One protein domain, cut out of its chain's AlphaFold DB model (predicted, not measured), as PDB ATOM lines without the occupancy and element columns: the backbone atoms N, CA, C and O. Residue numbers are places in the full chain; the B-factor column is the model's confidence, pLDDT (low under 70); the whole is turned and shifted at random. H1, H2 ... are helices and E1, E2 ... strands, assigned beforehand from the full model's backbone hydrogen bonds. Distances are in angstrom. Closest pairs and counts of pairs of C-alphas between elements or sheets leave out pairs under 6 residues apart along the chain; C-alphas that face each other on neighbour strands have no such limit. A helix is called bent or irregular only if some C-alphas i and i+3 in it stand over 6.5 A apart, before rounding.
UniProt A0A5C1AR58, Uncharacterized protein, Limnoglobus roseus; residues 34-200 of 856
ATOM      1  N   ASP A  34     165.306 179.201 126.227       97.50
ATOM      2  CA  ASP A  34     164.970 177.952 125.539       97.50
ATOM      3  C   ASP A  34     163.467 177.674 125.617       97.50
ATOM      4  O   ASP A  34     162.855 177.353 124.605       97.50
ATOM      5  N   LYS A  35     162.847 177.878 126.786       97.88
ATOM      6  CA  LYS A  35     161.392 177.739 126.965       97.88
ATOM      7  C   LYS A  35     160.625 178.661 126.020       97.88
ATOM      8  O   LYS A  35     159.800 178.195 125.241       97.88
ATOM      9  N   LYS A  36     160.991 179.949 125.997       97.62
ATOM     10  CA  LYS A  36     160.414 180.936 125.070       97.62
ATOM     11  C   LYS A  36     160.633 180.553 123.602       97.62
ATOM     12  O   LYS A  36     159.748 180.766 122.778       97.62
ATOM     13  N   TYR A  37     161.806 180.017 123.272       97.38
ATOM     14  CA  TYR A  37     162.119 179.550 121.923       97.38
ATOM     15  C   TYR A  37     161.223 178.375 121.511       97.38
ATOM     16  O   TYR A  37     160.618 178.440 120.445       97.38
ATOM     17  N   LEU A  38     161.073 177.357 122.366       97.44
ATOM     18  CA  LEU A  38     160.217 176.193 122.115       97.44
ATOM     19  C   LEU A  38     158.726 176.565 122.055       97.44
ATOM     20  O   LEU A  38     158.036 176.114 121.144       97.44
ATOM     21  N   ASP A  39     158.242 177.437 122.948       97.19
ATOM     22  CA  ASP A  39     156.876 177.986 122.886       97.19
ATOM     23  C   ASP A  39     156.625 178.714 121.554       97.19
ATOM     24  O   ASP A  39     155.568 178.563 120.938       97.19
ATOM     25  N   GLY A  40     157.623 179.459 121.068       96.38
ATOM     26  CA  GLY A  40     157.559 180.144 119.780       96.38
ATOM     27  C   GLY A  40     157.392 179.204 118.583       96.38
ATOM     28  O   GLY A  40     156.739 179.587 117.618       96.38
ATOM     29  N   LEU A  41     157.928 177.979 118.634       95.69
ATOM     30  CA  LEU A  41     157.762 176.995 117.554       95.69
ATOM     31  C   LEU A  41     156.320 176.484 117.464       95.69
ATOM     32  O   LEU A  41     155.795 176.328 116.366       95.69
ATOM     33  N   MET A  42     155.685 176.259 118.615       94.50
ATOM     34  CA  MET A  42     154.298 175.785 118.728       94.50
ATOM     35  C   MET A  42     153.291 176.858 118.317       94.50
ATOM     36  O   MET A  42     152.240 176.556 117.766       94.50
ATOM     37  N   ALA A  43     153.621 178.125 118.581       94.19
ATOM     38  CA  ALA A  43     152.822 179.258 118.131       94.19
ATOM     39  C   ALA A  43     152.963 179.533 116.623       94.19
ATOM     40  O   ALA A  43     152.051 180.107 116.034       94.19
ATOM     41  N   ASP A  44     154.098 179.165 116.021       92.25
ATOM     42  CA  ASP A  44     154.403 179.428 114.611       92.25
ATOM     43  C   ASP A  44     153.904 178.305 113.689       92.25
ATOM     44  O   ASP A  44     153.030 178.535 112.858       92.25
ATOM     45  N   PHE A  45     154.432 177.083 113.833       92.75
ATOM     46  CA  PHE A  45     154.124 175.997 112.892       92.75
ATOM     47  C   PHE A  45     154.026 174.599 113.498       92.75
ATOM     48  O   PHE A  45     153.575 173.709 112.794       92.75
ATOM     49  N   LEU A  46     154.446 174.348 114.744       94.44
ATOM     50  CA  LEU A  46     154.381 173.005 115.333       94.44
ATOM     51  C   LEU A  46     153.022 172.702 115.969       94.44
ATOM     52  O   LEU A  46     152.408 173.546 116.614       94.44
ATOM     53  N   PHE A  47     152.587 171.448 115.854       95.06
ATOM     54  CA  PHE A  47     151.389 170.971 116.539       95.06
ATOM     55  C   PHE A  47     151.579 170.899 118.063       95.06
ATOM     56  O   PHE A  47     152.570 170.332 118.527       95.06
ATOM     57  N   ASP A  48     150.591 171.381 118.832       95.81
ATOM     58  CA  ASP A  48     150.544 171.262 120.297       95.81
ATOM     59  C   ASP A  48     150.010 169.891 120.758       95.81
ATOM     60  O   ASP A  48     148.813 169.636 120.621       95.81
ATOM     61  N   PRO A  49     150.842 169.005 121.355       95.25
ATOM     62  CA  PRO A  49     150.433 167.667 121.772       95.25
ATOM     63  C   PRO A  49     149.550 167.659 123.021       95.25
ATOM     64  O   PRO A  49     149.125 166.589 123.461       95.25
ATOM     65  N   LYS A  50     149.287 168.811 123.651       94.62
ATOM     66  CA  LYS A  50     148.524 168.866 124.898       94.62
ATOM     67  C   LYS A  50     147.108 168.309 124.706       94.62
ATOM     68  O   LYS A  50     146.273 168.901 124.031       94.62
ATOM     69  N   GLY A  51     146.825 167.194 125.381       92.62
ATOM     70  CA  GLY A  51     145.534 166.502 125.304       92.62
ATOM     71  C   GLY A  51     145.384 165.560 124.105       92.62
ATOM     72  O   GLY A  51     144.293 165.034 123.899       92.62
ATOM     73  N   ALA A  52     146.455 165.335 123.339       95.81
ATOM     74  CA  ALA A  52     146.510 164.356 122.261       95.81
ATOM     75  C   ALA A  52     147.311 163.110 122.678       95.81
ATOM     76  O   ALA A  52     148.171 163.167 123.558       95.81
ATOM     77  N   GLU A  53     147.049 161.982 122.025       95.38
ATOM     78  CA  GLU A  53     147.766 160.721 122.245       95.38
ATOM     79  C   GLU A  53     148.721 160.438 121.082       95.38
ATOM     80  O   GLU A  53     148.328 160.525 119.921       95.38
ATOM     81  N   ARG A  54     149.984 160.088 121.351       94.62
ATOM     82  CA  ARG A  54     150.910 159.715 120.273       94.62
ATOM     83  C   ARG A  54     150.520 158.349 119.705       94.62
ATOM     84  O   ARG A  54     150.418 157.365 120.438       94.62
ATOM     85  N   VAL A  55     150.346 158.281 118.391       94.31
ATOM     86  CA  VAL A  55     149.985 157.056 117.674       94.31
ATOM     87  C   VAL A  55     150.821 156.883 116.411       94.31
ATOM     88  O   VAL A  55     151.226 157.862 115.791       94.31
ATOM     89  N   ALA A  56     151.042 155.637 116.006       91.88
ATOM     90  CA  ALA A  56     151.507 155.260 114.683       91.88
ATOM     91  C   ALA A  56     150.303 154.826 113.838       91.88
ATOM     92  O   ALA A  56     149.485 154.009 114.273       91.88
ATOM     93  N   VAL A  57     150.202 155.376 112.634       91.94
ATOM     94  CA  VAL A  57     149.123 155.113 111.682       91.94
ATOM     95  C   VAL A  57     149.682 154.679 110.334       91.94
ATOM     96  O   VAL A  57     150.758 155.144 109.946       91.94
ATOM     97  N   PRO A  58     148.979 153.799 109.602       90.06
ATOM     98  CA  PRO A  58     149.353 153.476 108.237       90.06
ATOM     99  C   PRO A  58     149.198 154.711 107.348       90.06
ATOM    100  O   PRO A  58     148.220 155.454 107.461       90.06
ATOM    101  N   VAL A  59     150.143 154.902 106.443       87.88
ATOM    102  CA  VAL A  59     150.094 155.915 105.389       87.88
ATOM    103  C   VAL A  59     150.545 155.298 104.080       87.88
ATOM    104  O   VAL A  59     151.319 154.345 104.072       87.88
ATOM    105  N   VAL A  60     150.074 155.846 102.967       89.19
ATOM    106  CA  VAL A  60     150.642 155.518 101.660       89.19
ATOM    107  C   VAL A  60     151.877 156.389 101.483       89.19
ATOM    108  O   VAL A  60     151.773 157.613 101.491       89.19
ATOM    109  N   VAL A  61     153.048 155.769 101.361       88.44
ATOM    110  CA  VAL A  61     154.291 156.476 101.053       88.44
ATOM    111  C   VAL A  61     154.505 156.394  99.556       88.44
ATOM    112  O   VAL A  61     154.674 155.311  98.996       88.44
ATOM    113  N   ARG A  62     154.487 157.556  98.908       91.75
ATOM    114  CA  ARG A  62     154.791 157.674  97.485       91.75
ATOM    115  C   ARG A  62     156.235 158.086  97.304       91.75
ATOM    116  O   ARG A  62     156.735 158.968  98.007       91.75
ATOM    117  N   THR A  63     156.893 157.462  96.341       92.56
ATOM    118  CA  THR A  63     158.283 157.763  96.007       92.56
ATOM    119  C   THR A  63     158.376 158.426  94.639       92.56
ATOM    120  O   THR A  63     157.436 158.409  93.843       92.56
ATOM    121  N   VAL A  64     159.547 158.982  94.338       91.12
ATOM    122  CA  VAL A  64     159.842 159.544  93.013       91.12
ATOM    123  C   VAL A  64     159.900 158.477  91.907       91.12
ATOM    124  O   VAL A  64     159.903 158.799  90.724       91.12
ATOM    125  N   TRP A  65     159.888 157.195  92.277       93.44
ATOM    126  CA  TRP A  65     159.823 156.062  91.355       93.44
ATOM    127  C   TRP A  65     158.394 155.697  90.943       93.44
ATOM    128  O   TRP A  65     158.173 154.631  90.376       93.44
ATOM    129  N   ALA A  66     157.411 156.552  91.252       92.00
ATOM    130  CA  ALA A  66     155.986 156.269  91.080       92.00
ATOM    131  C   ALA A  66     155.502 155.010  91.829       92.00
ATOM    132  O   ALA A  66     154.430 154.490  91.521       92.00
ATOM    133  N   THR A  67     156.258 154.529  92.822       90.25
ATOM    134  CA  THR A  67     155.809 153.448  93.704       90.25
ATOM    135  C   THR A  67     154.944 154.010  94.823       90.25
ATOM    136  O   THR A  67     155.095 155.166  95.238       90.25
ATOM    137  N   ALA A  68     154.015 153.185  95.294       91.06
ATOM    138  CA  ALA A  68     153.175 153.469  96.441       91.06
ATOM    139  C   ALA A  68     153.246 152.265  97.375       91.06
ATOM    140  O   ALA A  68     152.750 151.193  97.034       91.06
ATOM    141  N   ASP A  69     153.861 152.461  98.533       87.56
ATOM    142  CA  ASP A  69     154.044 151.417  99.535       87.56
ATOM    143  C   ASP A  69     153.234 151.755 100.791       87.56
ATOM    144  O   ASP A  69     153.079 152.925 101.161       87.56
ATOM    145  N   GLU A  70     152.705 150.733 101.467       87.88
ATOM    146  CA  GLU A  70     152.139 150.920 102.801       87.88
ATOM    147  C   GLU A  70     153.283 151.179 103.789       87.88
ATOM    148  O   GLU A  70     154.128 150.322 104.044       87.88
ATOM    149  N   GLY A  71     153.312 152.383 104.349       85.94
ATOM    150  CA  GLY A  71     154.217 152.772 105.418       85.94
ATOM    151  C   GLY A  71     153.469 153.023 106.719       85.94
ATOM    152  O   GLY A  71     152.242 153.008 106.787       85.94
ATOM    153  N   THR A  72     154.223 153.309 107.772       87.50
ATOM    154  CA  THR A  72     153.677 153.829 109.027       87.50
ATOM    155  C   THR A  72     154.310 155.172 109.324       87.50
ATOM    156  O   THR A  72     155.529 155.306 109.223       87.50
ATOM    157  N   THR A  73     153.500 156.139 109.738       88.00
ATOM    158  CA  THR A  73     153.990 157.412 110.270       88.00
ATOM    159  C   THR A  73     153.406 157.655 111.652       88.00
ATOM    160  O   THR A  73     152.339 157.141 111.988       88.00
ATOM    161  N   GLU A  74     154.103 158.441 112.459       91.25
ATOM    162  CA  GLU A  74     153.624 158.822 113.779       91.25
ATOM    163  C   GLU A  74     152.966 160.200 113.767       91.25
ATOM    164  O   GLU A  74     153.412 161.127 113.092       91.25
ATOM    165  N   GLY A  75     151.931 160.353 114.584       92.75
ATOM    166  CA  GLY A  75     151.250 161.617 114.809       92.75
ATOM    167  C   GLY A  75     150.572 161.661 116.173       92.75
ATOM    168  O   GLY A  75     150.728 160.771 117.008       92.75
ATOM    169  N   TRP A  76     149.822 162.727 116.398       95.50
ATOM    170  CA  TRP A  76     149.091 163.016 117.618       95.50
ATOM    171  C   TRP A  76     147.592 162.859 117.360       95.50
ATOM    172  O   TRP A  76     146.976 163.655 116.652       95.50
ATOM    173  N   LEU A  77     147.011 161.797 117.907       95.31
ATOM    174  CA  LEU A  77     145.587 161.508 117.878       95.31
ATOM    175  C   LEU A  77     144.836 162.495 118.771       95.31
ATOM    176  O   LEU A  77     144.980 162.483 119.993       95.31
ATOM    177  N   VAL A  78     143.989 163.306 118.147       95.81
ATOM    178  CA  VAL A  78     142.982 164.126 118.815       95.81
ATOM    179  C   VAL A  78     141.636 163.410 118.659       95.81
ATOM    180  O   VAL A  78     141.153 163.268 117.528       95.81
ATOM    181  N   PRO A  79     141.029 162.914 119.752       91.75
ATOM    182  CA  PRO A  79     139.774 162.173 119.679       91.75
ATOM    183  C   PRO A  79     138.622 163.068 119.205       91.75
ATOM    184  O   PRO A  79     138.674 164.294 119.306       91.75
ATOM    185  N   ALA A  80     137.560 162.441 118.692       91.00
ATOM    186  CA  ALA A  80     136.349 163.153 118.299       91.00
ATOM    187  C   ALA A  80     135.757 163.901 119.504       91.00
ATOM    188  O   ALA A  80     135.590 163.325 120.580       91.00
ATOM    189  N   LYS A  81     135.431 165.181 119.321       90.44
ATOM    190  CA  LYS A  81     134.858 166.034 120.368       90.44
ATOM    191  C   LYS A  81     133.920 167.066 119.748       90.44
ATOM    192  O   LYS A  81     134.205 167.586 118.670       90.44
ATOM    193  N   ASP A  82     132.807 167.356 120.420       86.81
ATOM    194  CA  ASP A  82     131.860 168.420 120.049       86.81
ATOM    195  C   ASP A  82     131.362 168.322 118.589       86.81
ATOM    196  O   ASP A  82     131.284 169.313 117.865       86.81
ATOM    197  N   GLY A  83     131.082 167.098 118.121       82.62
ATOM    198  CA  GLY A  83     130.612 166.833 116.756       82.62
ATOM    199  C   GLY A  83     131.688 166.910 115.664       82.62
ATOM    200  O   GLY A  83     131.382 166.670 114.497       82.62
ATOM    201  N   LYS A  84     132.950 167.199 116.008       87.75
ATOM    202  CA  LYS A  84     134.078 167.129 115.069       87.75
ATOM    203  C   LYS A  84     134.643 165.705 115.032       87.75
ATOM    204  O   LYS A  84     134.876 165.129 116.100       87.75
ATOM    205  N   PRO A  85     134.898 165.133 113.841       90.94
ATOM    206  CA  PRO A  85     135.536 163.827 113.736       90.94
ATOM    207  C   PRO A  85     136.951 163.901 114.308       90.94
ATOM    208  O   PRO A  85     137.641 164.910 114.144       90.94
ATOM    209  N   GLY A  86     137.386 162.832 114.971       92.88
ATOM    210  CA  GLY A  86     138.752 162.755 115.470       92.88
ATOM    211  C   GLY A  86     139.760 162.695 114.319       92.88
ATOM    212  O   GLY A  86     139.434 162.276 113.202       92.88
ATOM    213  N   ARG A  87     140.989 163.141 114.585       95.56
ATOM    214  CA  ARG A  87     142.051 163.274 113.578       95.56
ATOM    215  C   ARG A  87     143.411 162.923 114.161       95.56
ATOM    216  O   ARG A  87     143.634 163.073 115.357       95.56
ATOM    217  N   VAL A  88     144.332 162.508 113.300       94.00
ATOM    218  CA  VAL A  88     145.749 162.356 113.648       94.00
ATOM    219  C   VAL A  88     146.515 163.527 113.052       94.00
ATOM    220  O   VAL A  88     146.495 163.708 111.836       94.00
ATOM    221  N   HIS A  89     147.149 164.330 113.907       93.75
ATOM    222  CA  HIS A  89     147.932 165.507 113.538       93.75
ATOM    223  C   HIS A  89     149.431 165.189 113.471       93.75
ATOM    224  O   HIS A  89     149.986 164.545 114.357       93.75
ATOM    225  N   PHE A  90     150.102 165.654 112.427       92.56
ATOM    226  CA  PHE A  90     151.534 165.500 112.206       92.56
ATOM    227  C   PHE A  90     152.308 166.707 112.734       92.56
ATOM    228  O   PHE A  90     151.752 167.581 113.400       92.56
ATOM    229  N   THR A  91     153.611 166.735 112.451       93.12
ATOM    230  CA  THR A  91     154.562 167.658 113.069       93.12
ATOM    231  C   THR A  91     154.144 169.123 113.000       93.12
ATOM    232  O   THR A  91     154.241 169.828 114.000       93.12
ATOM    233  N   ASP A  92     153.630 169.556 111.853       92.25
ATOM    234  CA  ASP A  92     153.242 170.941 111.586       92.25
ATOM    235  C   ASP A  92     151.730 171.209 111.669       92.25
ATOM    236  O   ASP A  92     151.211 172.178 111.117       92.25
ATOM    237  N   GLY A  93     150.985 170.301 112.299       90.94
ATOM    238  CA  GLY A  93     149.538 170.419 112.463       90.94
ATOM    239  C   GLY A  93     148.704 169.894 111.294       90.94
ATOM    240  O   GLY A  93     147.489 169.725 111.470       90.94
ATOM    241  N   ALA A  94     149.318 169.549 110.151       89.12
ATOM    242  CA  ALA A  94     148.642 168.809 109.084       89.12
ATOM    243  C   ALA A  94     148.020 167.524 109.641       89.12
ATOM    244  O   ALA A  94     148.573 166.915 110.551       89.12
ATOM    245  N   SER A  95     146.865 167.099 109.133       92.06
ATOM    246  CA  SER A  95     146.157 165.974 109.749       92.06
ATOM    247  C   SER A  95     145.355 165.140 108.775       92.06
ATOM    248  O   SER A  95     144.838 165.651 107.781       92.06
ATOM    249  N   ILE A  96     145.167 163.874 109.132       90.12
ATOM    250  CA  ILE A  96     144.283 162.935 108.438       90.12
ATOM    251  C   ILE A  96     143.122 162.510 109.345       90.12
ATOM    252  O   ILE A  96     143.247 162.573 110.573       90.12
ATOM    253  N   PRO A  97     141.984 162.076 108.772       91.75
ATOM    254  CA  PRO A  97     140.966 161.356 109.530       91.75
ATOM    255  C   PRO A  97     141.566 160.129 110.224       91.75
ATOM    256  O   PRO A  97     142.519 159.535 109.718       91.75
ATOM    257  N   ILE A  98     141.001 159.737 111.367       90.94
ATOM    258  CA  ILE A  98     141.432 158.521 112.069       90.94
ATOM    259  C   ILE A  98     141.208 157.303 111.153       90.94
ATOM    260  O   ILE A  98     140.076 157.087 110.712       90.94
ATOM    261  N   PRO A  99     142.253 156.507 110.853       86.50
ATOM    262  CA  PRO A  99     142.092 155.249 110.132       86.50
ATOM    263  C   PRO A  99     141.237 154.252 110.932       86.50
ATOM    264  O   PRO A  99     141.188 154.348 112.156       86.50
ATOM    265  N   PRO A 100     140.614 153.247 110.292       83.12
ATOM    266  CA  PRO A 100     139.878 152.203 111.005       83.12
ATOM    267  C   PRO A 100     140.716 151.544 112.121       83.12
ATOM    268  O   PRO A 100     141.879 151.188 111.910       83.12
ATOM    269  N   ASP A 101     140.087 151.359 113.286       68.31
ATOM    270  CA  ASP A 101     140.702 151.150 114.610       68.31
ATOM    271  C   ASP A 101     141.775 150.037 114.736       68.31
ATOM    272  O   ASP A 101     142.778 150.283 115.401       68.31
ATOM    273  N   PRO A 102     141.745 148.859 114.061       73.56
ATOM    274  CA  PRO A 102     142.828 147.884 114.260       73.56
ATOM    275  C   PRO A 102     144.186 148.339 113.695       73.56
ATOM    276  O   PRO A 102     145.195 147.670 113.919       73.56
ATOM    277  N   LYS A 103     144.236 149.450 112.943       80.25
ATOM    278  CA  LYS A 103     145.469 149.950 112.320       80.25
ATOM    279  C   LYS A 103     146.166 151.067 113.105       80.25
ATOM    280  O   LYS A 103     147.287 151.423 112.748       80.25
ATOM    281  N   VAL A 104     145.549 151.615 114.154       91.56
ATOM    282  CA  VAL A 104     146.149 152.681 114.972       91.56
ATOM    283  C   VAL A 104     146.899 152.057 116.148       91.56
ATOM    284  O   VAL A 104     146.309 151.376 116.982       91.56
ATOM    285  N   LYS A 105     148.214 152.275 116.236       94.06
ATOM    286  CA  LYS A 105     149.049 151.738 117.325       94.06
ATOM    287  C   LYS A 105     149.461 152.853 118.272       94.06
ATOM    288  O   LYS A 105     150.042 153.839 117.834       94.06
ATOM    289  N   LYS A 106     149.204 152.695 119.568       94.50
ATOM    290  CA  LYS A 106     149.679 153.641 120.589       94.50
ATOM    291  C   LYS A 106     151.205 153.619 120.662       94.50
ATOM    292  O   LYS A 106     151.809 152.550 120.593       94.50
ATOM    293  N   VAL A 107     151.812 154.792 120.812       93.12
ATOM    294  CA  VAL A 107     153.263 154.957 120.951       93.12
ATOM    295  C   VAL A 107     153.541 155.631 122.289       93.12
ATOM    296  O   VAL A 107     153.079 156.743 122.533       93.12
ATOM    297  N   ASP A 108     154.328 154.987 123.152       94.69
ATOM    298  CA  ASP A 108     154.834 155.638 124.363       94.69
ATOM    299  C   ASP A 108     155.975 156.596 123.989       94.69
ATOM    300  O   ASP A 108     157.159 156.249 123.981       94.69
ATOM    301  N   PHE A 109     155.586 157.814 123.612       93.88
ATOM    302  CA  PHE A 109     156.493 158.846 123.122       93.88
ATOM    303  C   PHE A 109     157.592 159.200 124.132       93.88
ATOM    304  O   PHE A 109     158.756 159.345 123.754       93.88
ATOM    305  N   VAL A 110     157.241 159.331 125.415       94.69
ATOM    306  CA  VAL A 110     158.197 159.732 126.458       94.69
ATOM    307  C   VAL A 110     159.187 158.601 126.724       94.69
ATOM    308  O   VAL A 110     160.388 158.867 126.800       94.69
ATOM    309  N   ALA A 111     158.728 157.345 126.794       93.38
ATOM    310  CA  ALA A 111     159.625 156.202 126.942       93.38
ATOM    311  C   ALA A 111     160.577 156.058 125.743       93.38
ATOM    312  O   ALA A 111     161.780 155.860 125.940       93.38
ATOM    313  N   ALA A 112     160.076 156.231 124.514       90.38
ATOM    314  CA  ALA A 112     160.894 156.196 123.301       90.38
ATOM    315  C   ALA A 112     161.961 157.310 123.284       90.38
ATOM    316  O   ALA A 112     163.133 157.047 123.007       90.38
ATOM    317  N   CYS A 113     161.591 158.543 123.652       92.12
ATOM    318  CA  CYS A 113     162.537 159.659 123.759       92.12
ATOM    319  C   CYS A 113     163.575 159.429 124.861       92.12
ATOM    320  O   CYS A 113     164.757 159.708 124.664       92.12
ATOM    321  N   LYS A 114     163.155 158.888 126.012       93.19
ATOM    322  CA  LYS A 114     164.070 158.540 127.100       93.19
ATOM    323  C   LYS A 114     165.126 157.561 126.601       93.19
ATOM    324  O   LYS A 114     166.301 157.857 126.747       93.19
ATOM    325  N   ALA A 115     164.724 156.474 125.940       90.06
ATOM    326  CA  ALA A 115     165.658 155.510 125.359       90.06
ATOM    327  C   ALA A 115     166.626 156.161 124.352       90.06
ATOM    328  O   ALA A 115     167.827 155.899 124.404       90.06
ATOM    329  N   ARG A 116     166.135 157.057 123.481       88.69
ATOM    330  CA  ARG A 116     166.952 157.756 122.473       88.69
ATOM    331  C   ARG A 116     168.030 158.659 123.084       88.69
ATOM    332  O   ARG A 116     169.164 158.630 122.619       88.69
ATOM    333  N   TYR A 117     167.699 159.456 124.102       88.75
ATOM    334  CA  TYR A 117     168.617 160.459 124.677       88.75
ATOM    335  C   TYR A 117     169.353 159.996 125.946       88.75
ATOM    336  O   TYR A 117     170.057 160.790 126.580       88.75
ATOM    337  N   THR A 118     169.185 158.734 126.348       84.25
ATOM    338  CA  THR A 118     169.991 158.097 127.403       84.25
ATOM    339  C   THR A 118     170.879 156.970 126.884       84.25
ATOM    340  O   THR A 118     171.800 156.571 127.598       84.25
ATOM    341  N   ALA A 119     170.644 156.461 125.670       79.75
ATOM    342  CA  ALA A 119     171.496 155.444 125.070       79.75
ATOM    343  C   ALA A 119     172.930 155.970 124.842       79.75
ATOM    344  O   ALA A 119     173.114 157.135 124.472       79.75
ATOM    345  N   PRO A 120     173.962 155.126 125.041       74.81
ATOM    346  CA  PRO A 120     175.327 155.474 124.667       74.81
ATOM    347  C   PRO A 120     175.405 155.753 123.162       74.81
ATOM    348  O   PRO A 120     174.674 155.152 122.373       74.81
ATOM    349  N   ALA A 121     176.297 156.666 122.764       68.19
ATOM    350  CA  ALA A 121     176.471 157.021 121.360       68.19
ATOM    351  C   ALA A 121     176.718 155.755 120.509       68.19
ATOM    352  O   ALA A 121     177.501 154.894 120.928       68.19
ATOM    353  N   PRO A 122     176.073 155.629 119.334       64.31
ATOM    354  CA  PRO A 122     176.260 154.472 118.465       64.31
ATOM    355  C   PRO A 122     177.736 154.315 118.087       64.31
ATOM    356  O   PRO A 122     178.480 155.297 117.975       64.31
ATOM    357  N   LYS A 123     178.183 153.067 117.906       69.31
ATOM    358  CA  LYS A 123     179.563 152.792 117.486       69.31
ATOM    359  C   LYS A 123     179.774 153.363 116.080       69.31
ATOM    360  O   LYS A 123     178.874 153.349 115.251       69.31
ATOM    361  N   LYS A 124     180.994 153.834 115.798       53.72
ATOM    362  CA  LYS A 124     181.372 154.564 114.569       53.72
ATOM    363  C   LYS A 124     181.001 153.861 113.242       53.72
ATOM    364  O   LYS A 124     180.931 154.542 112.231       53.72
ATOM    365  N   GLY A 125     180.759 152.545 113.241       56.84
ATOM    366  CA  GLY A 125     180.348 151.774 112.057       56.84
ATOM    367  C   GLY A 125     178.845 151.796 111.736       56.84
ATOM    368  O   GLY A 125     178.489 151.602 110.583       56.84
ATOM    369  N   ASP A 126     177.973 152.093 112.705       57.47
ATOM    370  CA  ASP A 126     176.510 152.115 112.494       57.47
ATOM    371  C   ASP A 126     176.023 153.451 111.887       57.47
ATOM    372  O   ASP A 126     174.865 153.599 111.497       57.47
ATOM    373  N   ALA A 127     176.904 154.456 111.825       58.19
ATOM    374  CA  ALA A 127     176.564 155.825 111.437       58.19
ATOM    375  C   ALA A 127     176.320 156.005 109.927       58.19
ATOM    376  O   ALA A 127     175.526 156.865 109.537       58.19
ATOM    377  N   ASP A 128     176.973 155.205 109.081       56.28
ATOM    378  CA  ASP A 128     176.828 155.314 107.624       56.28
ATOM    379  C   ASP A 128     175.478 154.744 107.164       56.28
ATOM    380  O   ASP A 128     174.744 155.416 106.435       56.28
ATOM    381  N   ASP A 129     175.079 153.574 107.677       62.44
ATOM    382  CA  ASP A 129     173.761 152.981 107.407       62.44
ATOM    383  C   ASP A 129     172.625 153.875 107.931       62.44
ATOM    384  O   ASP A 129     171.610 154.070 107.256       62.44
ATOM    385  N   ASP A 130     172.808 154.500 109.100       66.44
ATOM    386  CA  ASP A 130     171.860 155.481 109.631       66.44
ATOM    387  C   ASP A 130     171.760 156.733 108.744       66.44
ATOM    388  O   ASP A 130     170.666 157.262 108.537       66.44
ATOM    389  N   THR A 131     172.877 157.180 108.167       65.94
ATOM    390  CA  THR A 131     172.912 158.324 107.248       65.94
ATOM    391  C   THR A 131     172.131 158.028 105.972       65.94
ATOM    392  O   THR A 131     171.256 158.817 105.611       65.94
ATOM    393  N   PHE A 132     172.361 156.883 105.322       63.62
ATOM    394  CA  PHE A 132     171.608 156.495 104.123       63.62
ATOM    395  C   PHE A 132     170.129 156.244 104.423       63.62
ATOM    396  O   PHE A 132     169.265 156.668 103.655       63.62
ATOM    397  N   ARG A 133     169.808 155.649 105.578       72.62
ATOM    398  CA  ARG A 133     168.424 155.491 106.041       72.62
ATOM    399  C   ARG A 133     167.736 156.845 106.241       72.62
ATOM    400  O   ARG A 133     166.607 157.030 105.787       72.62
ATOM    401  N   LYS A 134     168.406 157.803 106.892       70.44
ATOM    402  CA  LYS A 134     167.915 159.180 107.082       70.44
ATOM    403  C   LYS A 134     167.744 159.903 105.751       70.44
ATOM    404  O   LYS A 134     166.742 160.586 105.561       70.44
ATOM    405  N   MET A 135     168.694 159.740 104.832       67.94
ATOM    406  CA  MET A 135     168.624 160.290 103.480       67.94
ATOM    407  C   MET A 135     167.423 159.729 102.711       67.94
ATOM    408  O   MET A 135     166.623 160.513 102.207       67.94
ATOM    409  N   GLY A 136     167.237 158.404 102.699       69.44
ATOM    410  CA  GLY A 136     166.111 157.743 102.034       69.44
ATOM    411  C   GLY A 136     164.754 158.171 102.597       69.44
ATOM    412  O   GLY A 136     163.851 158.517 101.838       69.44
ATOM    413  N   LYS A 137     164.622 158.252 103.929       75.06
ATOM    414  CA  LYS A 137     163.399 158.759 104.573       75.06
ATOM    415  C   LYS A 137     163.131 160.224 104.246       75.06
ATOM    416  O   LYS A 137     162.031 160.551 103.808       75.06
ATOM    417  N   ARG A 138     164.133 161.098 104.406       73.00
ATOM    418  CA  ARG A 138     164.003 162.521 104.061       73.00
ATOM    419  C   ARG A 138     163.560 162.675 102.615       73.00
ATOM    420  O   ARG A 138     162.661 163.458 102.352       73.00
ATOM    421  N   ALA A 139     164.120 161.905 101.691       62.03
ATOM    422  CA  ALA A 139     163.785 161.971 100.275       62.03
ATOM    423  C   ALA A 139     162.336 161.648  99.906       62.03
ATOM    424  O   ALA A 139     161.837 162.174  98.911       62.03
ATOM    425  N   VAL A 140     161.658 160.818 100.698       67.44
ATOM    426  CA  VAL A 140     160.224 160.534 100.534       67.44
ATOM    427  C   VAL A 140     159.342 161.455 101.385       67.44
ATOM    428  O   VAL A 140     158.152 161.205 101.534       67.44
ATOM    429  N   GLY A 141     159.914 162.513 101.972       59.34
ATOM    430  CA  GLY A 141     159.213 163.417 102.887       59.34
ATOM    431  C   GLY A 141     158.921 162.806 104.262       59.34
ATOM    432  O   GLY A 141     158.139 163.355 105.034       59.34
ATOM    433  N   GLY A 142     159.545 161.673 104.590       65.88
ATOM    434  CA  GLY A 142     159.459 161.054 105.903       65.88
ATOM    435  C   GLY A 142     160.288 161.832 106.918       65.88
ATOM    436  O   GLY A 142     161.519 161.839 106.851       65.88
ATOM    437  N   LEU A 143     159.617 162.459 107.881       62.59
ATOM    438  CA  LEU A 143     160.264 163.065 109.037       62.59
ATOM    439  C   LEU A 143     160.204 162.073 110.198       62.59
ATOM    440  O   LEU A 143     159.163 161.912 110.833       62.59
ATOM    441  N   ASP A 144     161.333 161.421 110.490       63.53
ATOM    442  CA  ASP A 144     161.558 160.927 111.853       63.53
ATOM    443  C   ASP A 144     161.458 162.138 112.798       63.53
ATOM    444  O   ASP A 144     161.674 163.273 112.371       63.53
ATOM    445  N   ALA A 145     161.088 161.926 114.064       69.62
ATOM    446  CA  ALA A 145     160.896 163.030 114.998       69.62
ATOM    447  C   ALA A 145     162.207 163.836 115.135       69.62
ATOM    448  O   ALA A 145     163.155 163.391 115.795       69.62
ATOM    449  N   ASP A 146     162.265 164.968 114.425       89.06
ATOM    450  CA  ASP A 146     163.373 165.918 114.416       89.06
ATOM    451  C   ASP A 146     163.645 166.363 115.850       89.06
ATOM    452  O   ASP A 146     162.705 166.602 116.615       89.06
ATOM    453  N   ASP A 147     164.918 166.443 116.235       93.38
ATOM    454  CA  ASP A 147     165.291 166.692 117.626       93.38
ATOM    455  C   ASP A 147     164.714 168.018 118.153       93.38
ATOM    456  O   ASP A 147     164.384 168.113 119.338       93.38
ATOM    457  N   LEU A 148     164.511 169.023 117.290       96.06
ATOM    458  CA  LEU A 148     163.900 170.285 117.694       96.06
ATOM    459  C   LEU A 148     162.389 170.142 117.930       96.06
ATOM    460  O   LEU A 148     161.872 170.658 118.925       96.06
ATOM    461  N   ALA A 149     161.679 169.418 117.061       95.44
ATOM    462  CA  ALA A 149     160.255 169.132 117.257       95.44
ATOM    463  C   ALA A 149     160.027 168.284 118.521       95.44
ATOM    464  O   ALA A 149     159.135 168.569 119.322       95.44
ATOM    465  N   VAL A 150     160.889 167.287 118.749       95.69
ATOM    466  CA  VAL A 150     160.878 166.450 119.954       95.69
ATOM    467  C   VAL A 150     161.110 167.284 121.210       95.69
ATOM    468  O   VAL A 150     160.378 167.117 122.186       95.69
ATOM    469  N   ALA A 151     162.072 168.212 121.187       96.88
ATOM    470  CA  ALA A 151     162.319 169.117 122.305       96.88
ATOM    471  C   ALA A 151     161.074 169.944 122.660       96.88
ATOM    472  O   ALA A 151     160.703 170.020 123.834       96.88
ATOM    473  N   ALA A 152     160.396 170.512 121.655       97.12
ATOM    474  CA  ALA A 152     159.185 171.304 121.858       97.12
ATOM    475  C   ALA A 152     158.042 170.470 122.461       97.12
ATOM    476  O   ALA A 152     157.394 170.904 123.417       97.12
ATOM    477  N   TRP A 153     157.825 169.246 121.972       97.19
ATOM    478  CA  TRP A 153     156.794 168.350 122.507       97.19
ATOM    479  C   TRP A 153     157.088 167.856 123.919       97.19
ATOM    480  O   TRP A 153     156.189 167.853 124.756       97.19
ATOM    481  N   LEU A 154     158.331 167.474 124.214       96.81
ATOM    482  CA  LEU A 154     158.734 167.052 125.558       96.81
ATOM    483  C   LEU A 154     158.555 168.182 126.570       96.81
ATOM    484  O   LEU A 154     157.993 167.953 127.637       96.81
ATOM    485  N   TYR A 155     158.959 169.403 126.211       97.38
ATOM    486  CA  TYR A 155     158.724 170.588 127.036       97.38
ATOM    487  C   TYR A 155     157.227 170.793 127.286       97.38
ATOM    488  O   TYR A 155     156.791 170.955 128.426       97.38
ATOM    489  N   ARG A 156     156.406 170.673 126.238       96.75
ATOM    490  CA  ARG A 156     154.954 170.827 126.350       96.75
ATOM    491  C   ARG A 156     154.281 169.756 127.217       96.75
ATOM    492  O   ARG A 156     153.257 170.037 127.839       96.75
ATOM    493  N   LEU A 157     154.868 168.562 127.291       96.56
ATOM    494  CA  LEU A 157     154.452 167.447 128.151       96.56
ATOM    495  C   LEU A 157     155.082 167.489 129.562       96.56
ATOM    496  O   LEU A 157     154.897 166.551 130.338       96.56
ATOM    497  N   GLY A 158     155.819 168.552 129.907       96.31
ATOM    498  CA  GLY A 158     156.426 168.746 131.230       96.31
ATOM    499  C   GLY A 158     157.714 167.950 131.474       96.31
ATOM    500  O   GLY A 158     158.096 167.744 132.622       96.31
ATOM    501  N   GLN A 159     158.381 167.482 130.416       96.44
ATOM    502  CA  GLN A 159     159.614 166.687 130.476       96.44
ATOM    503  C   GLN A 159     160.864 167.555 130.223       96.44
ATOM    504  O   GLN A 159     161.649 167.275 129.314       96.44
ATOM    505  N   ASP A 160     161.056 168.614 131.021       95.56
ATOM    506  CA  ASP A 160     162.089 169.651 130.814       95.56
ATOM    507  C   ASP A 160     163.513 169.086 130.634       95.56
ATOM    508  O   ASP A 160     164.249 169.542 129.758       95.56
ATOM    509  N   GLY A 161     163.900 168.070 131.415       94.12
ATOM    510  CA  GLY A 161     165.240 167.471 131.336       94.12
ATOM    511  C   GLY A 161     165.505 166.725 130.022       94.12
ATOM    512  O   GLY A 161     166.580 166.846 129.431       94.12
ATOM    513  N   LEU A 162     164.515 165.983 129.508       94.31
ATOM    514  CA  LEU A 162     164.622 165.325 128.199       94.31
ATOM    515  C   LEU A 162     164.554 166.349 127.060       94.31
ATOM    516  O   LEU A 162     165.297 166.230 126.085       94.31
ATOM    517  N   ALA A 163     163.717 167.379 127.202       96.19
ATOM    518  CA  ALA A 163     163.605 168.462 126.232       96.19
ATOM    519  C   ALA A 163     164.929 169.227 126.062       96.19
ATOM    520  O   ALA A 163     165.326 169.518 124.935       96.19
ATOM    521  N   ALA A 164     165.657 169.490 127.153       96.25
ATOM    522  CA  ALA A 164     166.973 170.127 127.096       96.25
ATOM    523  C   ALA A 164     168.004 169.284 126.323       96.25
ATOM    524  O   ALA A 164     168.777 169.827 125.531       96.25
ATOM    525  N   ARG A 165     167.991 167.953 126.496       94.81
ATOM    526  CA  ARG A 165     168.871 167.032 125.747       94.81
ATOM    527  C   ARG A 165     168.541 167.014 124.258       94.81
ATOM    528  O   ARG A 165     169.453 167.117 123.441       94.81
ATOM    529  N   ALA A 166     167.256 166.928 123.916       94.44
ATOM    530  CA  ALA A 166     166.794 166.976 122.533       94.44
ATOM    531  C   ALA A 166     167.168 168.312 121.864       94.44
ATOM    532  O   ALA A 166     167.742 168.324 120.780       94.44
ATOM    533  N   LEU A 167     166.974 169.445 122.549       95.88
ATOM    534  CA  LEU A 167     167.355 170.763 122.029       95.88
ATOM    535  C   LEU A 167     168.872 170.893 121.818       95.88
ATOM    536  O   LEU A 167     169.318 171.479 120.828       95.88
ATOM    537  N   ALA A 168     169.680 170.347 122.729       93.50
ATOM    538  CA  ALA A 168     171.131 170.314 122.574       93.50
ATOM    539  C   ALA A 168     171.559 169.460 121.368       93.50
ATOM    540  O   ALA A 168     172.453 169.868 120.623       93.50
ATOM    541  N   ALA A 169     170.900 168.317 121.145       92.00
ATOM    542  CA  ALA A 169     171.116 167.481 119.965       92.00
ATOM    543  C   ALA A 169     170.753 168.235 118.674       92.00
ATOM    544  O   ALA A 169     171.601 168.349 117.790       92.00
ATOM    545  N   ALA A 170     169.584 168.883 118.625       93.12
ATOM    546  CA  ALA A 170     169.158 169.691 117.482       93.12
ATOM    547  C   ALA A 170     170.166 170.800 117.136       93.12
ATOM    548  O   ALA A 170     170.565 170.957 115.986       93.12
ATOM    549  N   ARG A 171     170.651 171.546 118.139       93.25
ATOM    550  CA  ARG A 171     171.672 172.596 117.947       93.25
ATOM    551  C   ARG A 171     173.018 172.050 117.475       93.25
ATOM    552  O   ARG A 171     173.757 172.760 116.799       93.25
ATOM    553  N   LYS A 172     173.364 170.820 117.863       89.75
ATOM    554  CA  LYS A 172     174.597 170.144 117.439       89.75
ATOM    555  C   LYS A 172     174.495 169.645 115.998       89.75
ATOM    556  O   LYS A 172     175.490 169.683 115.276       89.75
ATOM    557  N   GLU A 173     173.325 169.156 115.597       85.25
ATOM    558  CA  GLU A 173     173.068 168.675 114.237       85.25
ATOM    559  C   GLU A 173     172.816 169.808 113.240       85.25
ATOM    560  O   GLU A 173     173.066 169.620 112.049       85.25
ATOM    561  N   ALA A 174     172.391 170.981 113.719       85.38
ATOM    562  CA  ALA A 174     172.135 172.142 112.885       85.38
ATOM    563  C   ALA A 174     173.386 172.590 112.121       85.38
ATOM    564  O   ALA A 174     174.355 173.096 112.697       85.38
ATOM    565  N   ARG A 175     173.357 172.431 110.797       77.88
ATOM    566  CA  ARG A 175     174.456 172.803 109.896       77.88
ATOM    567  C   ARG A 175     173.966 173.812 108.874       77.88
ATOM    568  O   ARG A 175     172.977 173.574 108.191       77.88
ATOM    569  N   ALA A 176     174.688 174.913 108.737       71.56
ATOM    570  CA  ALA A 176     174.550 175.790 107.589       71.56
ATOM    571  C   ALA A 176     175.302 175.195 106.380       71.56
ATOM    572  O   ALA A 176     176.203 174.355 106.550       71.56
ATOM    573  N   PRO A 177     174.992 175.643 105.149       58.34
ATOM    574  CA  PRO A 177     175.843 175.374 103.997       58.34
ATOM    575  C   PRO A 177     177.299 175.745 104.332       58.34
ATOM    576  O   PRO A 177     177.546 176.817 104.869       58.34
ATOM    577  N   ARG A 178     178.264 174.867 104.015       56.09
ATOM    578  CA  ARG A 178     179.719 175.043 104.274       56.09
ATOM    579  C   ARG A 178     180.203 174.862 105.724       56.09
ATOM    580  O   ARG A 178     181.351 175.177 106.016       56.09
ATOM    581  N   GLY A 179     179.400 174.258 106.601       65.56
ATOM    582  CA  GLY A 179     179.881 173.759 107.901       65.56
ATOM    583  C   GLY A 179     179.858 174.774 109.046       65.56
ATOM    584  O   GLY A 179     180.361 174.475 110.129       65.56
ATOM    585  N   GLU A 180     179.251 175.942 108.842       71.25
ATOM    586  CA  GLU A 180     178.926 176.868 109.931       71.25
ATOM    587  C   GLU A 180     177.771 176.308 110.787       71.25
ATOM    588  O   GLU A 180     177.004 175.443 110.345       71.25
ATOM    589  N   LYS A 181     177.639 176.783 112.034       75.62
ATOM    590  CA  LYS A 181     176.506 176.406 112.895       75.62
ATOM    591  C   LYS A 181     175.205 176.910 112.263       75.62
ATOM    592  O   LYS A 181     175.056 178.110 112.056       75.62
ATOM    593  N   GLY A 182     174.288 175.993 111.963       85.75
ATOM    594  CA  GLY A 182     172.977 176.324 111.399       85.75
ATOM    595  C   GLY A 182     171.974 176.781 112.461       85.75
ATOM    596  O   GLY A 182     172.172 176.561 113.655       85.75
ATOM    597  N   ASP A 183     170.869 177.382 112.016       92.25
ATOM    598  CA  ASP A 183     169.687 177.602 112.856       92.25
ATOM    599  C   ASP A 183     168.780 176.358 112.793       92.25
ATOM    600  O   ASP A 183     168.214 176.082 111.728       92.25
ATOM    601  N   PRO A 184     168.601 175.611 113.902       93.81
ATOM    602  CA  PRO A 184     167.756 174.420 113.907       93.81
ATOM    603  C   PRO A 184     166.288 174.732 113.580       93.81
ATOM    604  O   PRO A 184     165.611 173.879 113.011       93.81
ATOM    605  N   ARG A 185     165.783 175.948 113.861       94.75
ATOM    606  CA  ARG A 185     164.413 176.337 113.470       94.75
ATOM    607  C   ARG A 185     164.292 176.441 111.960       94.75
ATOM    608  O   ARG A 185     163.335 175.915 111.398       94.75
ATOM    609  N   LYS A 186     165.250 177.112 111.316       92.94
ATOM    610  CA  LYS A 186     165.292 177.231 109.856       92.94
ATOM    611  C   LYS A 186     165.383 175.853 109.204       92.94
ATOM    612  O   LYS A 186     164.593 175.556 108.317       92.94
ATOM    613  N   GLN A 187     166.272 174.992 109.700       91.00
ATOM    614  CA  GLN A 187     166.433 173.638 109.170       91.00
ATOM    615  C   GLN A 187     165.161 172.792 109.320       91.00
ATOM    616  O   GLN A 187     164.746 172.154 108.358       91.00
ATOM    617  N   LEU A 188     164.502 172.819 110.484       92.69
ATOM    618  CA  LEU A 188     163.235 172.110 110.681       92.69
ATOM    619  C   LEU A 188     162.141 172.620 109.728       92.69
ATOM    620  O   LEU A 188     161.396 171.819 109.165       92.69
ATOM    621  N   ARG A 189     162.048 173.940 109.518       94.19
ATOM    622  CA  ARG A 189     161.101 174.519 108.550       94.19
ATOM    623  C   ARG A 189     161.405 174.081 107.118       94.19
ATOM    624  O   ARG A 189     160.487 173.663 106.424       94.19
ATOM    625  N   GLU A 190     162.669 174.113 106.697       91.81
ATOM    626  CA  GLU A 190     163.104 173.635 105.376       91.81
ATOM    627  C   GLU A 190     162.805 172.132 105.186       91.81
ATOM    628  O   GLU A 190     162.357 171.717 104.117       91.81
ATOM    629  N   ASP A 191     163.003 171.308 106.220       90.81
ATOM    630  CA  ASP A 191     162.717 169.868 106.198       90.81
ATOM    631  C   ASP A 191     161.205 169.582 106.096       90.81
ATOM    632  O   ASP A 191     160.793 168.687 105.353       90.81
ATOM    633  N   LEU A 192     160.368 170.360 106.791       93.44
ATOM    634  CA  LEU A 192     158.905 170.273 106.703       93.44
ATOM    635  C   LEU A 192     158.364 170.778 105.361       93.44
ATOM    636  O   LEU A 192     157.502 170.123 104.767       93.44
ATOM    637  N   ALA A 193     158.898 171.891 104.855       94.56
ATOM    638  CA  ALA A 193     158.590 172.399 103.522       94.56
ATOM    639  C   ALA A 193     158.941 171.353 102.454       94.56
ATOM    640  O   ALA A 193     158.128 171.048 101.583       94.56
ATOM    641  N   TRP A 194     160.100 170.704 102.582       94.31
ATOM    642  CA  TRP A 194     160.485 169.598 101.712       94.31
ATOM    643  C   TRP A 194     159.558 168.391 101.813       94.31
ATOM    644  O   TRP A 194     159.177 167.849 100.779       94.31
ATOM    645  N   ALA A 195     159.129 167.993 103.011       92.44
ATOM    646  CA  ALA A 195     158.155 166.914 103.152       92.44
ATOM    647  C   ALA A 195     156.826 167.234 102.443       92.44
ATOM    648  O   ALA A 195     156.259 166.371 101.769       92.44
ATOM    649  N   ALA A 196     156.348 168.478 102.543       95.19
ATOM    650  CA  ALA A 196     155.157 168.923 101.828       95.19
ATOM    651  C   ALA A 196     155.377 168.956 100.305       95.19
ATOM    652  O   ALA A 196     154.537 168.453  99.563       95.19
ATOM    653  N   PHE A 197     156.513 169.468  99.830       96.69
ATOM    654  CA  PHE A 197     156.837 169.516  98.402       96.69
ATOM    655  C   PHE A 197     157.030 168.125  97.777       96.69
ATOM    656  O   PHE A 197     156.492 167.846  96.707       96.69
ATOM    657  N   ALA A 198     157.744 167.221  98.450       94.81
ATOM    658  CA  ALA A 198     157.916 165.843  97.999       94.81
ATOM    659  C   ALA A 198     156.562 165.123  97.911       94.81
ATOM    660  O   ALA A 198     156.272 164.496  96.894       94.81
ATOM    661  N   GLY A 199     155.700 165.285  98.925       94.75
ATOM    662  CA  GLY A 199     154.324 164.780  98.898       94.75
ATOM    663  C   GLY A 199     153.517 165.336  97.721       94.75
ATOM    664  O   GLY A 199     152.880 164.568  97.002       94.75
ATOM    665  N   LEU A 200     153.614 166.647  97.456       97.81
ATOM    666  CA  LEU A 200     152.998 167.297  96.293       97.81
ATOM    667  C   LEU A 200     153.442 166.630  94.984       97.81
ATOM    668  O   LEU A 200     152.594 166.189  94.212       97.81
TER     669      LEU A 200
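What this domain is: This is residues 34 to 200 of the 856 residues of an uncharacterized protein of Limnoglobus roseus (UniProt A0A5C1AR58). A curled sheet, made of a long bent hairpin, E1 and E2, and two short strands, E3 and E4, forms one side of the domain; on the other side a helical hairpin, H4 and H5, has H1, H2 and H6 packed around it. H1 crosses H4 on one side of that hairpin, H2 packs on H5 on the other, and H6 runs from the hairpin toward the end of E1. The 167 printed residues include six named helices and four named strands, in the order H1 E1 E2 E3 E4 H2 H3 H4 H5 H6; the class is mixed and the sheet, E1 E2 E3 E4, is antiparallel. The whole is compact, with a radius of gyration of the C-alphas of 16.3 A and spans of 49 by 41 by 29 A.

How they stand to each other: H1, residues 34 to 44, touches H4, residues 147 to 156, about perpendicular at 84 degrees, closest at the C-alphas of Leu 38 and Ala 152, 5.0 A. E1, 53 to 62, E2, 68 to 78, E3, 87 to 89, and E4, 95 to 97, form a meander, each strand the antiparallel neighbour of the one before. Within hydrogen-bond range are N 57 and O 73, 2.8 A, N 76 and O 89, 2.7 A, and N 88 and O 96, 2.9 A. E1 bends by 52 degrees at residue 58 and E2 by 62 degrees at residue 75. H2, 109 to 118, only grazes the sheet, with residues 109 to 110. With its residues 162 to 166 alone, H5, 160 to 173, touches H2; the closest C-alphas are those of Tyr 117 and Arg 165, 6.7 A. H4 and H5 form a helical hairpin at a shallow tilt of 17 degrees, with the C-alphas of Ala 151 and Ala 163 4.2 A apart. H6, 184 to 200, touches H4 with residues 184 to 188 alone, closest at the C-alphas of Leu 148 and Pro 184, 6.8 A. H3, 127 to 139, only just touches H6, with 3 pairs of C-alphas within 8 A, the closest those of Arg 138 and Ala 195, 7.4 A. In all six helices every O i to N i+4 pair is within hydrogen-bond range.

Where its parts are: H1 begins at C-alpha 34, (164.970, 177.952, 125.539). E1 spans 25.9 A and E2 26.8 A, from C-alpha 68 at (153.175, 153.469, 96.441). H3 spans 18.0 A, H5 19.9 A and H6 24.1 A, ending at C-alpha 200, (152.998, 167.297, 96.293).

The domain as a whole: The farthest C-alphas, of Gly 83 and Lys 124, are 52.3 A apart. The printed part has no cut. The link E4 to H2 is long, and residues 123 to 129, of which 127 to 129 belong to H3, stand free. The mean pLDDT of the printed part is 87.1; it is under 70 at 25 residues, among them 121 to 132 and 139 to 145.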